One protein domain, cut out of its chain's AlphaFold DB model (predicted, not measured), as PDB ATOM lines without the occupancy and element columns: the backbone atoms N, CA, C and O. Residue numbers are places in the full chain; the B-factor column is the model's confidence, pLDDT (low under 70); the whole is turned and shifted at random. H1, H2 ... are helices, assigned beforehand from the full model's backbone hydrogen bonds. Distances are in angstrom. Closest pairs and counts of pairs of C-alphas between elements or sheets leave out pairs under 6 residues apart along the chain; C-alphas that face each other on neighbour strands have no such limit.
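AT A GLANCE: This is residues 95 to 177 of the 189 residues of a protein of Raphanus sativus (UniProt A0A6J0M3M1). A loose, strung-out chain has one longer helix, H3, with short H2 near its beginning and H4 beyond its end; a long loop reaches away to a tip at residues 115 to 120 and comes back past H3, while H1 sticks out with residues 98 to 102. The 83 printed residues hold H1, H2, H3, H4 in that order and no named strand: all helix, but with 34 residues in helices. It is only just loose, close to extended, radius of gyration of the C-alphas 17.3 A, spans 53 by 35 by 22 A.

IN THESE COORDINATES: H1, residues 95 to 102, begins at C-alpha 95 (98.340, 126.718, 140.647) and is 10.5 A long. H2 is residues 138 to 141, 5.0 A; H3 residues 146 to 161, 22.4 A; H4 residues 166 to 171, 9.1 A, ending at C-alpha 171 (119.860, 142.591, 129.709).

HOW THE PARTS SIT: H1 touches no helix. Residues 109 to 110 pair antiparallel with 123 to 124. H2 and H3 are close but not clearly touching; their closest C-alphas, Ser 141 and Leu 149, are 6.9 A apart. H3 and H4 are apart. Every O i to N i+4 pair is within hydrogen-bond range in H1 and H3, 1 of 2 in H4; H2 is too short for one.

THE WHOLE: The farthest C-alphas, Asp 118 and Glu 171, are 54.3 A apart. The printed part has no cut. The link H1 to H2 is long, 35 residues; the others are tight. No printed residue is under pLDDT 70.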
ATOM      1  N   ASN A  95      99.139 126.745 139.423       95.38
ATOM      2  CA  ASN A  95      98.340 126.718 140.647       95.38
ATOM      3  C   ASN A  95      97.075 125.888 140.434       95.38
ATOM      4  O   ASN A  95      96.865 124.916 141.148       95.38
ATOM      5  N   THR A  96      96.302 126.183 139.384       95.50
ATOM      6  CA  THR A  96      95.103 125.409 139.032       95.50
ATOM      7  C   THR A  96      95.441 123.945 138.770       95.50
ATOM      8  O   THR A  96      94.738 123.049 139.234       95.50
ATOM      9  N   PHE A  97      96.535 123.682 138.048       96.00
ATOM     10  CA  PHE A  97      97.016 122.321 137.815       96.00
ATOM     11  C   PHE A  97      97.305 121.592 139.133       96.00
ATOM     12  O   PHE A  97      96.860 120.461 139.326       96.00
ATOM     13  N   TYR A  98      98.031 122.241 140.045       96.62
ATOM     14  CA  TYR A  98      98.403 121.658 141.328       96.62
ATOM     15  C   TYR A  98      97.192 121.440 142.242       96.62
ATOM     16  O   TYR A  98      97.044 120.360 142.811       96.62
ATOM     17  N   ASP A  99      96.287 122.410 142.322       97.81
ATOM     18  CA  ASP A  99      95.067 122.306 143.120       97.81
ATOM     19  C   ASP A  99      94.169 121.169 142.615       97.81
ATOM     20  O   ASP A  99      93.685 120.358 143.406       97.81
ATOM     21  N   ASN A 100      94.012 121.039 141.294       97.00
ATOM     22  CA  ASN A 100      93.256 119.944 140.693       97.00
ATOM     23  C   ASN A 100      93.896 118.575 140.958       97.00
ATOM     24  O   ASN A 100      93.177 117.604 141.203       97.00
ATOM     25  N   LEU A 101      95.231 118.490 140.967       96.00
ATOM     26  CA  LEU A 101      95.938 117.272 141.367       96.00
ATOM     27  C   LEU A 101      95.684 116.921 142.835       96.00
ATOM     28  O   LEU A 101      95.404 115.763 143.141       96.00
ATOM     29  N   LEU A 102      95.762 117.903 143.740       97.06
ATOM     30  CA  LEU A 102      95.524 117.691 145.170       97.06
ATOM     31  C   LEU A 102      94.083 117.265 145.467       97.06
ATOM     32  O   LEU A 102      93.850 116.470 146.375       97.06
ATOM     33  N   GLN A 103      93.124 117.766 144.690       97.75
ATOM     34  CA  GLN A 103      91.715 117.385 144.789       97.75
ATOM     35  C   GLN A 103      91.414 116.011 144.173       97.75
ATOM     36  O   GLN A 103      90.319 115.485 144.362       97.75
ATOM     37  N   GLY A 104      92.368 115.408 143.455       96.62
ATOM     38  CA  GLY A 104      92.162 114.136 142.762       96.62
ATOM     39  C   GLY A 104      91.255 114.256 141.536       96.62
ATOM     40  O   GLY A 104      90.617 113.277 141.147       96.62
ATOM     41  N   ASN A 105      91.185 115.440 140.923       96.81
ATOM     42  CA  ASN A 105      90.401 115.651 139.711       96.81
ATOM     43  C   ASN A 105      91.022 114.862 138.547       96.81
ATOM     44  O   ASN A 105      92.240 114.846 138.360       96.81
ATOM     45  N   SER A 106      90.182 114.203 137.746       95.69
ATOM     46  CA  SER A 106      90.620 113.486 136.545       95.69
ATOM     47  C   SER A 106      90.529 114.392 135.325       95.69
ATOM     48  O   SER A 106      89.479 114.963 135.045       95.69
ATOM     49  N   GLY A 107      91.619 114.474 134.564       94.81
ATOM     50  CA  GLY A 107      91.663 115.183 133.284       94.81
ATOM     51  C   GLY A 107      91.275 114.304 132.095       94.81
ATOM     52  O   GLY A 107      91.515 114.703 130.963       94.81
ATOM     53  N   ILE A 108      90.769 113.088 132.334       96.81
ATOM     54  CA  ILE A 108      90.373 112.141 131.287       96.81
ATOM     55  C   ILE A 108      88.889 112.310 130.977       96.81
ATOM     56  O   ILE A 108      88.047 112.224 131.870       96.81
ATOM     57  N   SER A 109      88.569 112.483 129.700       95.38
ATOM     58  CA  SER A 109      87.197 112.565 129.204       95.38
ATOM     59  C   SER A 109      87.033 111.793 127.902       95.38
ATOM     60  O   SER A 109      87.999 111.247 127.369       95.38
ATOM     61  N   HIS A 110      85.812 111.778 127.365       95.62
ATOM     62  CA  HIS A 110      85.603 111.431 125.963       95.62
ATOM     63  C   HIS A 110      86.428 112.340 125.048       95.62
ATOM     64  O   HIS A 110      86.687 113.493 125.405       95.62
ATOM     65  N   ILE A 111      86.884 111.763 123.934       95.38
ATOM     66  CA  ILE A 111      87.622 112.467 122.885       95.38
ATOM     67  C   ILE A 111      86.622 113.306 122.093       95.38
ATOM     68  O   ILE A 111      85.703 112.745 121.495       95.38
ATOM     69  N   ASP A 112      86.816 114.623 122.098       92.19
ATOM     70  CA  ASP A 112      85.939 115.576 121.413       92.19
ATOM     71  C   ASP A 112      86.596 116.163 120.143       92.19
ATOM     72  O   ASP A 112      85.909 116.767 119.318       92.19
ATOM     73  N   ASP A 113      87.917 116.003 119.957       89.88
ATOM     74  CA  ASP A 113      88.655 116.619 118.837       89.88
ATOM     75  C   ASP A 113      88.394 115.936 117.477       89.88
ATOM     76  O   ASP A 113      88.532 116.573 116.431       89.88
ATOM     77  N   PHE A 114      88.005 114.653 117.468       91.25
ATOM     78  CA  PHE A 114      87.669 113.893 116.256       91.25
ATOM     79  C   PHE A 114      86.685 112.741 116.528       91.25
ATOM     80  O   PHE A 114      86.532 112.291 117.663       91.25
ATOM     81  N   ASP A 115      86.026 112.234 115.476       93.88
ATOM     82  CA  ASP A 115      85.109 111.091 115.595       93.88
ATOM     83  C   ASP A 115      85.874 109.794 115.889       93.88
ATOM     84  O   ASP A 115      86.628 109.278 115.061       93.88
ATOM     85  N   CYS A 116      85.660 109.267 117.095       94.88
ATOM     86  CA  CYS A 116      86.317 108.068 117.602       94.88
ATOM     87  C   CYS A 116      85.447 106.803 117.514       94.88
ATOM     88  O   CYS A 116      85.768 105.799 118.154       94.88
ATOM     89  N   SER A 117      84.330 106.829 116.780       94.69
ATOM     90  CA  SER A 117      83.349 105.731 116.770       94.69
ATOM     91  C   SER A 117      83.944 104.390 116.324       94.69
ATOM     92  O   SER A 117      83.634 103.355 116.920       94.69
ATOM     93  N   ASP A 118      84.869 104.412 115.366       95.81
ATOM     94  CA  ASP A 118      85.519 103.210 114.827       95.81
ATOM     95  C   ASP A 118      86.697 102.707 115.680       95.81
ATOM     96  O   ASP A 118      87.254 101.639 115.414       95.81
ATOM     97  N   PHE A 119      87.086 103.445 116.725       95.06
ATOM     98  CA  PHE A 119      88.228 103.104 117.566       95.06
ATOM     99  C   PHE A 119      87.795 102.383 118.853       95.06
ATOM    100  O   PHE A 119      86.770 102.725 119.454       95.06
ATOM    101  N   PRO A 120      88.596 101.408 119.331       96.44
ATOM    102  CA  PRO A 120      88.324 100.723 120.595       96.44
ATOM    103  C   PRO A 120      88.505 101.646 121.811       96.44
ATOM    104  O   PRO A 120      87.811 101.487 122.812       96.44
ATOM    105  N   THR A 121      89.407 102.628 121.725       96.00
ATOM    106  CA  THR A 121      89.656 103.623 122.778       96.00
ATOM    107  C   THR A 121      88.994 104.942 122.404       96.00
ATOM    108  O   THR A 121      89.282 105.495 121.348       96.00
ATOM    109  N   ARG A 122      88.128 105.457 123.285       96.44
ATOM    110  CA  ARG A 122      87.323 106.676 123.053       96.44
ATOM    111  C   ARG A 122      87.460 107.724 124.157       96.44
ATOM    112  O   ARG A 122      86.616 108.611 124.284       96.44
ATOM    113  N   ILE A 123      88.477 107.569 124.996       96.00
ATOM    114  CA  ILE A 123      88.787 108.472 126.102       96.00
ATOM    115  C   ILE A 123      90.234 108.941 125.985       96.00
ATOM    116  O   ILE A 123      91.105 108.162 125.594       96.00
ATOM    117  N   ALA A 124      90.489 110.198 126.331       95.69
ATOM    118  CA  ALA A 124      91.824 110.781 126.364       95.69
ATOM    119  C   ALA A 124      91.900 111.939 127.365       95.69
ATOM    120  O   ALA A 124      90.887 112.470 127.820       95.69
ATOM    121  N   GLY A 125      93.129 112.332 127.704       95.12
ATOM    122  CA  GLY A 125      93.411 113.543 128.469       95.12
ATOM    123  C   GLY A 125      93.620 114.742 127.554       95.12
ATOM    124  O   GLY A 125      94.755 115.174 127.364       95.12
ATOM    125  N   GLU A 126      92.551 115.249 126.946       94.62
ATOM    126  CA  GLU A 126      92.636 116.378 126.018       94.62
ATOM    127  C   GLU A 126      92.865 117.705 126.751       94.62
ATOM    128  O   GLU A 126      92.247 117.988 127.778       94.62
ATOM    129  N   ILE A 127      93.724 118.562 126.196       94.44
ATOM    130  CA  ILE A 127      93.847 119.952 126.646       94.44
ATOM    131  C   ILE A 127      92.672 120.736 126.049       94.44
ATOM    132  O   ILE A 127      92.735 121.204 124.910       94.44
ATOM    133  N   LYS A 128      91.580 120.838 126.808       90.19
ATOM    134  CA  LYS A 128      90.361 121.536 126.379       90.19
ATOM    135  C   LYS A 128      90.542 123.050 126.430       90.19
ATOM    136  O   LYS A 128      91.318 123.557 127.228       90.19
ATOM    137  N   SER A 129      89.822 123.770 125.569       87.62
ATOM    138  CA  SER A 129      89.798 125.244 125.548       87.62
ATOM    139  C   SER A 129      91.174 125.918 125.426       87.62
ATOM    140  O   SER A 129      91.369 127.039 125.893       87.62
ATOM    141  N   PHE A 130      92.136 125.260 124.773       91.06
ATOM    142  CA  PHE A 130      93.457 125.837 124.556       91.06
ATOM    143  C   PHE A 130      93.389 127.095 123.678       91.06
ATOM    144  O   PHE A 130      92.885 127.055 122.552       91.06
ATOM    145  N   SER A 131      93.965 128.196 124.166       89.94
ATOM    146  CA  SER A 131      94.117 129.441 123.412       89.94
ATOM    147  C   SER A 131      95.573 129.888 123.381       89.94
ATOM    148  O   SER A 131      96.262 129.929 124.398       89.94
ATOM    149  N   THR A 132      96.032 130.279 122.193       91.69
ATOM    150  CA  THR A 132      97.359 130.876 121.988       91.69
ATOM    151  C   THR A 132      97.354 132.400 122.097       91.69
ATOM    152  O   THR A 132      98.376 133.038 121.833       91.69
ATOM    153  N   GLU A 133      96.197 132.999 122.372       88.81
ATOM    154  CA  GLU A 133      96.025 134.448 122.392       88.81
ATOM    155  C   GLU A 133      96.929 135.100 123.444       88.81
ATOM    156  O   GLU A 133      97.148 134.560 124.525       88.81
ATOM    157  N   GLY A 134      97.544 136.230 123.087       88.19
ATOM    158  CA  GLY A 134      98.528 136.921 123.928       88.19
ATOM    159  C   GLY A 134      99.905 136.246 124.009       88.19
ATOM    160  O   GLY A 134     100.903 136.929 124.225       88.19
ATOM    161  N   TRP A 135     100.005 134.938 123.756       91.56
ATOM    162  CA  TRP A 135     101.262 134.194 123.875       91.56
ATOM    163  C   TRP A 135     101.961 133.959 122.540       91.56
ATOM    164  O   TRP A 135     103.189 134.013 122.473       91.56
ATOM    165  N   VAL A 136     101.228 133.712 121.456       92.88
ATOM    166  CA  VAL A 136     101.813 133.390 120.144       92.88
ATOM    167  C   VAL A 136     101.259 134.323 119.074       92.88
ATOM    168  O   VAL A 136     100.062 134.586 119.012       92.88
ATOM    169  N   ALA A 137     102.135 134.811 118.190       92.62
ATOM    170  CA  ALA A 137     101.715 135.646 117.073       92.62
ATOM    171  C   ALA A 137     100.725 134.877 116.164       92.62
ATOM    172  O   ALA A 137     101.043 133.751 115.764       92.62
ATOM    173  N   PRO A 138      99.592 135.472 115.738       92.44
ATOM    174  CA  PRO A 138      98.559 134.774 114.958       92.44
ATOM    175  C   PRO A 138      99.055 134.149 113.646       92.44
ATOM    176  O   PRO A 138      98.537 133.145 113.165       92.44
ATOM    177  N   LYS A 139     100.088 134.742 113.037       92.12
ATOM    178  CA  LYS A 139     100.721 134.204 111.825       92.12
ATOM    179  C   LYS A 139     101.479 132.903 112.095       92.12
ATOM    180  O   LYS A 139     101.546 132.045 111.219       92.12
ATOM    181  N   LEU A 140     102.074 132.786 113.280       89.94
ATOM    182  CA  LEU A 140     102.824 131.610 113.696       89.94
ATOM    183  C   LEU A 140     101.879 130.523 114.213       89.94
ATOM    184  O   LEU A 140     102.079 129.359 113.880       89.94
ATOM    185  N   SER A 141     100.808 130.903 114.924       92.38
ATOM    186  CA  SER A 141      99.845 129.940 115.468       92.38
ATOM    187  C   SER A 141      99.181 129.076 114.394       92.38
ATOM    188  O   SER A 141      98.969 127.890 114.600       92.38
ATOM    189  N   ARG A 142      98.936 129.636 113.205       90.88
ATOM    190  CA  ARG A 142      98.360 128.908 112.059       90.88
ATOM    191  C   ARG A 142      99.331 127.963 111.349       90.88
ATOM    192  O   ARG A 142      98.894 127.135 110.562       90.88
ATOM    193  N   ARG A 143     100.642 128.147 111.538       91.75
ATOM    194  CA  ARG A 143     101.691 127.375 110.847       91.75
ATOM    195  C   ARG A 143     102.280 126.262 111.704       91.75
ATOM    196  O   ARG A 143     102.993 125.422 111.173       91.75
ATOM    197  N   MET A 144     102.048 126.310 113.010       91.81
ATOM    198  CA  MET A 144     102.607 125.378 113.977       91.81
ATOM    199  C   MET A 144     101.593 124.295 114.346       91.81
ATOM    200  O   MET A 144     100.411 124.580 114.520       91.81
ATOM    201  N   ASP A 145     102.078 123.072 114.537       92.00
ATOM    202  CA  ASP A 145     101.304 121.982 115.124       92.00
ATOM    203  C   ASP A 145     100.937 122.267 116.587       92.00
ATOM    204  O   ASP A 145     101.671 122.959 117.302       92.00
ATOM    205  N   LYS A 146      99.838 121.661 117.061       90.25
ATOM    206  CA  LYS A 146      99.327 121.833 118.434       90.25
ATOM    207  C   LYS A 146     100.415 121.616 119.495       90.25
ATOM    208  O   LYS A 146     100.537 122.427 120.408       90.25
ATOM    209  N   PHE A 147     101.269 120.597 119.338       92.19
ATOM    210  CA  PHE A 147     102.338 120.318 120.306       92.19
ATOM    211  C   PHE A 147     103.332 121.486 120.447       92.19
ATOM    212  O   PHE A 147     103.735 121.819 121.560       92.19
ATOM    213  N   MET A 148     103.701 122.149 119.343       93.81
ATOM    214  CA  MET A 148     104.594 123.314 119.386       93.81
ATOM    215  C   MET A 148     103.922 124.499 120.070       93.81
ATOM    216  O   MET A 148     104.583 125.245 120.790       93.81
ATOM    217  N   LEU A 149     102.614 124.664 119.866       94.00
ATOM    218  CA  LEU A 149     101.846 125.725 120.507       94.00
ATOM    219  C   LEU A 149     101.784 125.530 122.022       94.00
ATOM    220  O   LEU A 149     101.996 126.500 122.749       94.00
ATOM    221  N   TYR A 150     101.576 124.299 122.496       94.62
ATOM    222  CA  TYR A 150     101.625 123.982 123.926       94.62
ATOM    223  C   TYR A 150     102.999 124.302 124.514       94.62
ATOM    224  O   TYR A 150     103.098 125.030 125.499       94.62
ATOM    225  N   LEU A 151     104.071 123.841 123.860       94.00
ATOM    226  CA  LEU A 151     105.444 124.071 124.313       94.00
ATOM    227  C   LEU A 151     105.796 125.559 124.379       94.00
ATOM    228  O   LEU A 151     106.378 126.012 125.365       94.00
ATOM    229  N   LEU A 152     105.435 126.326 123.348       94.19
ATOM    230  CA  LEU A 152     105.723 127.757 123.288       94.19
ATOM    231  C   LEU A 152     104.923 128.538 124.334       94.19
ATOM    232  O   LEU A 152     105.470 129.434 124.976       94.19
ATOM    233  N   THR A 153     103.650 128.193 124.518       94.94
ATOM    234  CA  THR A 153     102.771 128.857 125.487       94.94
ATOM    235  C   THR A 153     103.229 128.562 126.915       94.94
ATOM    236  O   THR A 153     103.493 129.498 127.668       94.94
ATOM    237  N   ALA A 154     103.457 127.289 127.256       95.06
ATOM    238  CA  ALA A 154     103.987 126.881 128.557       95.06
ATOM    239  C   ALA A 154     105.364 127.503 128.842       95.06
ATOM    240  O   ALA A 154     105.599 128.029 129.927       95.06
ATOM    241  N   GLY A 155     106.266 127.515 127.854       94.50
ATOM    242  CA  GLY A 155     107.592 128.116 128.000       94.50
ATOM    243  C   GLY A 155     107.541 129.623 128.263       94.50
ATOM    244  O   GLY A 155     108.269 130.124 129.118       94.50
ATOM    245  N   LYS A 156     106.654 130.356 127.579       93.69
ATOM    246  CA  LYS A 156     106.462 131.794 127.828       93.69
ATOM    247  C   LYS A 156     105.829 132.070 129.188       93.69
ATOM    248  O   LYS A 156     106.280 132.987 129.868       93.69
ATOM    249  N   LYS A 157     104.854 131.258 129.606       93.94
ATOM    250  CA  LYS A 157     104.290 131.315 130.962       93.94
ATOM    251  C   LYS A 157     105.370 131.095 132.023       93.94
ATOM    252  O   LYS A 157     105.450 131.882 132.954       93.94
ATOM    253  N   ALA A 158     106.265 130.124 131.823       94.81
ATOM    254  CA  ALA A 158     107.376 129.859 132.740       94.81
ATOM    255  C   ALA A 158     108.369 131.027 132.847       94.81
ATOM    256  O   ALA A 158     108.882 131.308 133.929       94.81
ATOM    257  N   LEU A 159     108.646 131.718 131.738       93.75
ATOM    258  CA  LEU A 159     109.483 132.920 131.754       93.75
ATOM    259  C   LEU A 159     108.804 134.067 132.510       93.75
ATOM    260  O   LEU A 159     109.461 134.729 133.310       93.75
ATOM    261  N   ALA A 160     107.505 134.274 132.282       93.00
ATOM    262  CA  ALA A 160     106.728 135.298 132.972       93.00
ATOM    263  C   ALA A 160     106.641 135.029 134.486       93.00
ATOM    264  O   ALA A 160     106.884 135.938 135.274       93.00
ATOM    265  N   ASP A 161     106.374 133.781 134.883       93.81
ATOM    266  CA  ASP A 161     106.364 133.331 136.283       93.81
ATOM    267  C   ASP A 161     107.734 133.533 136.953       93.81
ATOM    268  O   ASP A 161     107.829 134.013 138.078       93.81
ATOM    269  N   GLY A 162     108.818 133.294 136.209       93.75
ATOM    270  CA  GLY A 162     110.187 133.560 136.659       93.75
ATOM    271  C   GLY A 162     110.594 135.034 136.690       93.75
ATOM    272  O   GLY A 162     111.779 135.323 136.871       93.75
ATOM    273  N   GLY A 163     109.658 135.965 136.475       93.00
ATOM    274  CA  GLY A 163     109.911 137.407 136.486       93.00
ATOM    275  C   GLY A 163     110.734 137.910 135.298       93.00
ATOM    276  O   GLY A 163     111.279 139.013 135.347       93.00
ATOM    277  N   VAL A 164     110.851 137.124 134.223       91.56
ATOM    278  CA  VAL A 164     111.598 137.515 133.023       91.56
ATOM    279  C   VAL A 164     110.697 138.350 132.118       91.56
ATOM    280  O   VAL A 164     110.066 137.842 131.190       91.56
ATOM    281  N   THR A 165     110.634 139.651 132.394       88.31
ATOM    282  CA  THR A 165     109.944 140.616 131.529       88.31
ATOM    283  C   THR A 165     110.783 140.957 130.293       88.31
ATOM    284  O   THR A 165     111.961 140.607 130.201       88.31
ATOM    285  N   GLU A 166     110.201 141.671 129.327       85.62
ATOM    286  CA  GLU A 166     110.922 142.106 128.120       85.62
ATOM    287  C   GLU A 166     112.160 142.960 128.443       85.62
ATOM    288  O   GLU A 166     113.176 142.854 127.758       85.62
ATOM    289  N   GLN A 167     112.101 143.758 129.513       85.69
ATOM    290  CA  GLN A 167     113.219 144.583 129.973       85.69
ATOM    291  C   GLN A 167     114.356 143.708 130.512       85.69
ATOM    292  O   GLN A 167     115.496 143.843 130.075       85.69
ATOM    293  N   VAL A 168     114.032 142.741 131.376       88.19
ATOM    294  CA  VAL A 168     115.008 141.782 131.922       88.19
ATOM    295  C   VAL A 168     115.620 140.933 130.804       88.19
ATOM    296  O   VAL A 168     116.820 140.666 130.790       88.19
ATOM    297  N   MET A 169     114.812 140.550 129.812       86.88
ATOM    298  CA  MET A 169     115.273 139.791 128.651       86.88
ATOM    299  C   MET A 169     116.282 140.574 127.794       86.88
ATOM    300  O   MET A 169     117.157 139.965 127.178       86.88
ATOM    301  N   ALA A 170     116.185 141.908 127.742       89.38
ATOM    302  CA  ALA A 170     117.121 142.747 126.991       89.38
ATOM    303  C   ALA A 170     118.520 142.795 127.631       89.38
ATOM    304  O   ALA A 170     119.513 142.944 126.920       89.38
ATOM    305  N   GLU A 171     118.603 142.618 128.949       91.31
ATOM    306  CA  GLU A 171     119.860 142.591 129.709       91.31
ATOM    307  C   GLU A 171     120.562 141.225 129.654       91.31
ATOM    308  O   GLU A 171     121.740 141.096 130.003       91.31
ATOM    309  N   PHE A 172     119.860 140.177 129.215       87.81
ATOM    310  CA  PHE A 172     120.421 138.837 129.160       87.81
ATOM    311  C   PHE A 172     121.471 138.672 128.062       87.81
ATOM    312  O   PHE A 172     121.249 138.903 126.872       87.81
ATOM    313  N   ASP A 173     122.609 138.118 128.473       91.81
ATOM    314  CA  ASP A 173     123.593 137.569 127.554       91.81
ATOM    315  C   ASP A 173     123.035 136.306 126.881       91.81
ATOM    316  O   ASP A 173     122.960 135.221 127.476       91.81
ATOM    317  N   LYS A 174     122.661 136.458 125.607       89.69
ATOM    318  CA  LYS A 174     122.085 135.397 124.774       89.69
ATOM    319  C   LYS A 174     123.035 134.214 124.586       89.69
ATOM    320  O   LYS A 174     122.550 133.103 124.418       89.69
ATOM    321  N   ALA A 175     124.355 134.405 124.683       94.19
ATOM    322  CA  ALA A 175     125.322 133.310 124.581       94.19
ATOM    323  C   ALA A 175     125.293 132.374 125.805       94.19
ATOM    324  O   ALA A 175     125.756 131.237 125.734       94.19
ATOM    325  N   ARG A 176     124.725 132.833 126.927       91.00
ATOM    326  CA  ARG A 176     124.538 132.045 128.161       91.00
ATOM    327  C   ARG A 176     123.104 131.550 128.345       91.00
ATOM    328  O   ARG A 176     122.808 130.878 129.338       91.00
ATOM    329  N   CYS A 177     122.217 131.882 127.412       91.56
ATOM    330  CA  CYS A 177     120.830 131.447 127.407       91.56
ATOM    331  C   CYS A 177     120.667 130.290 126.422       91.56
ATOM    332  O   CYS A 177     121.096 130.366 125.276       91.56
TER     333      CYS A 177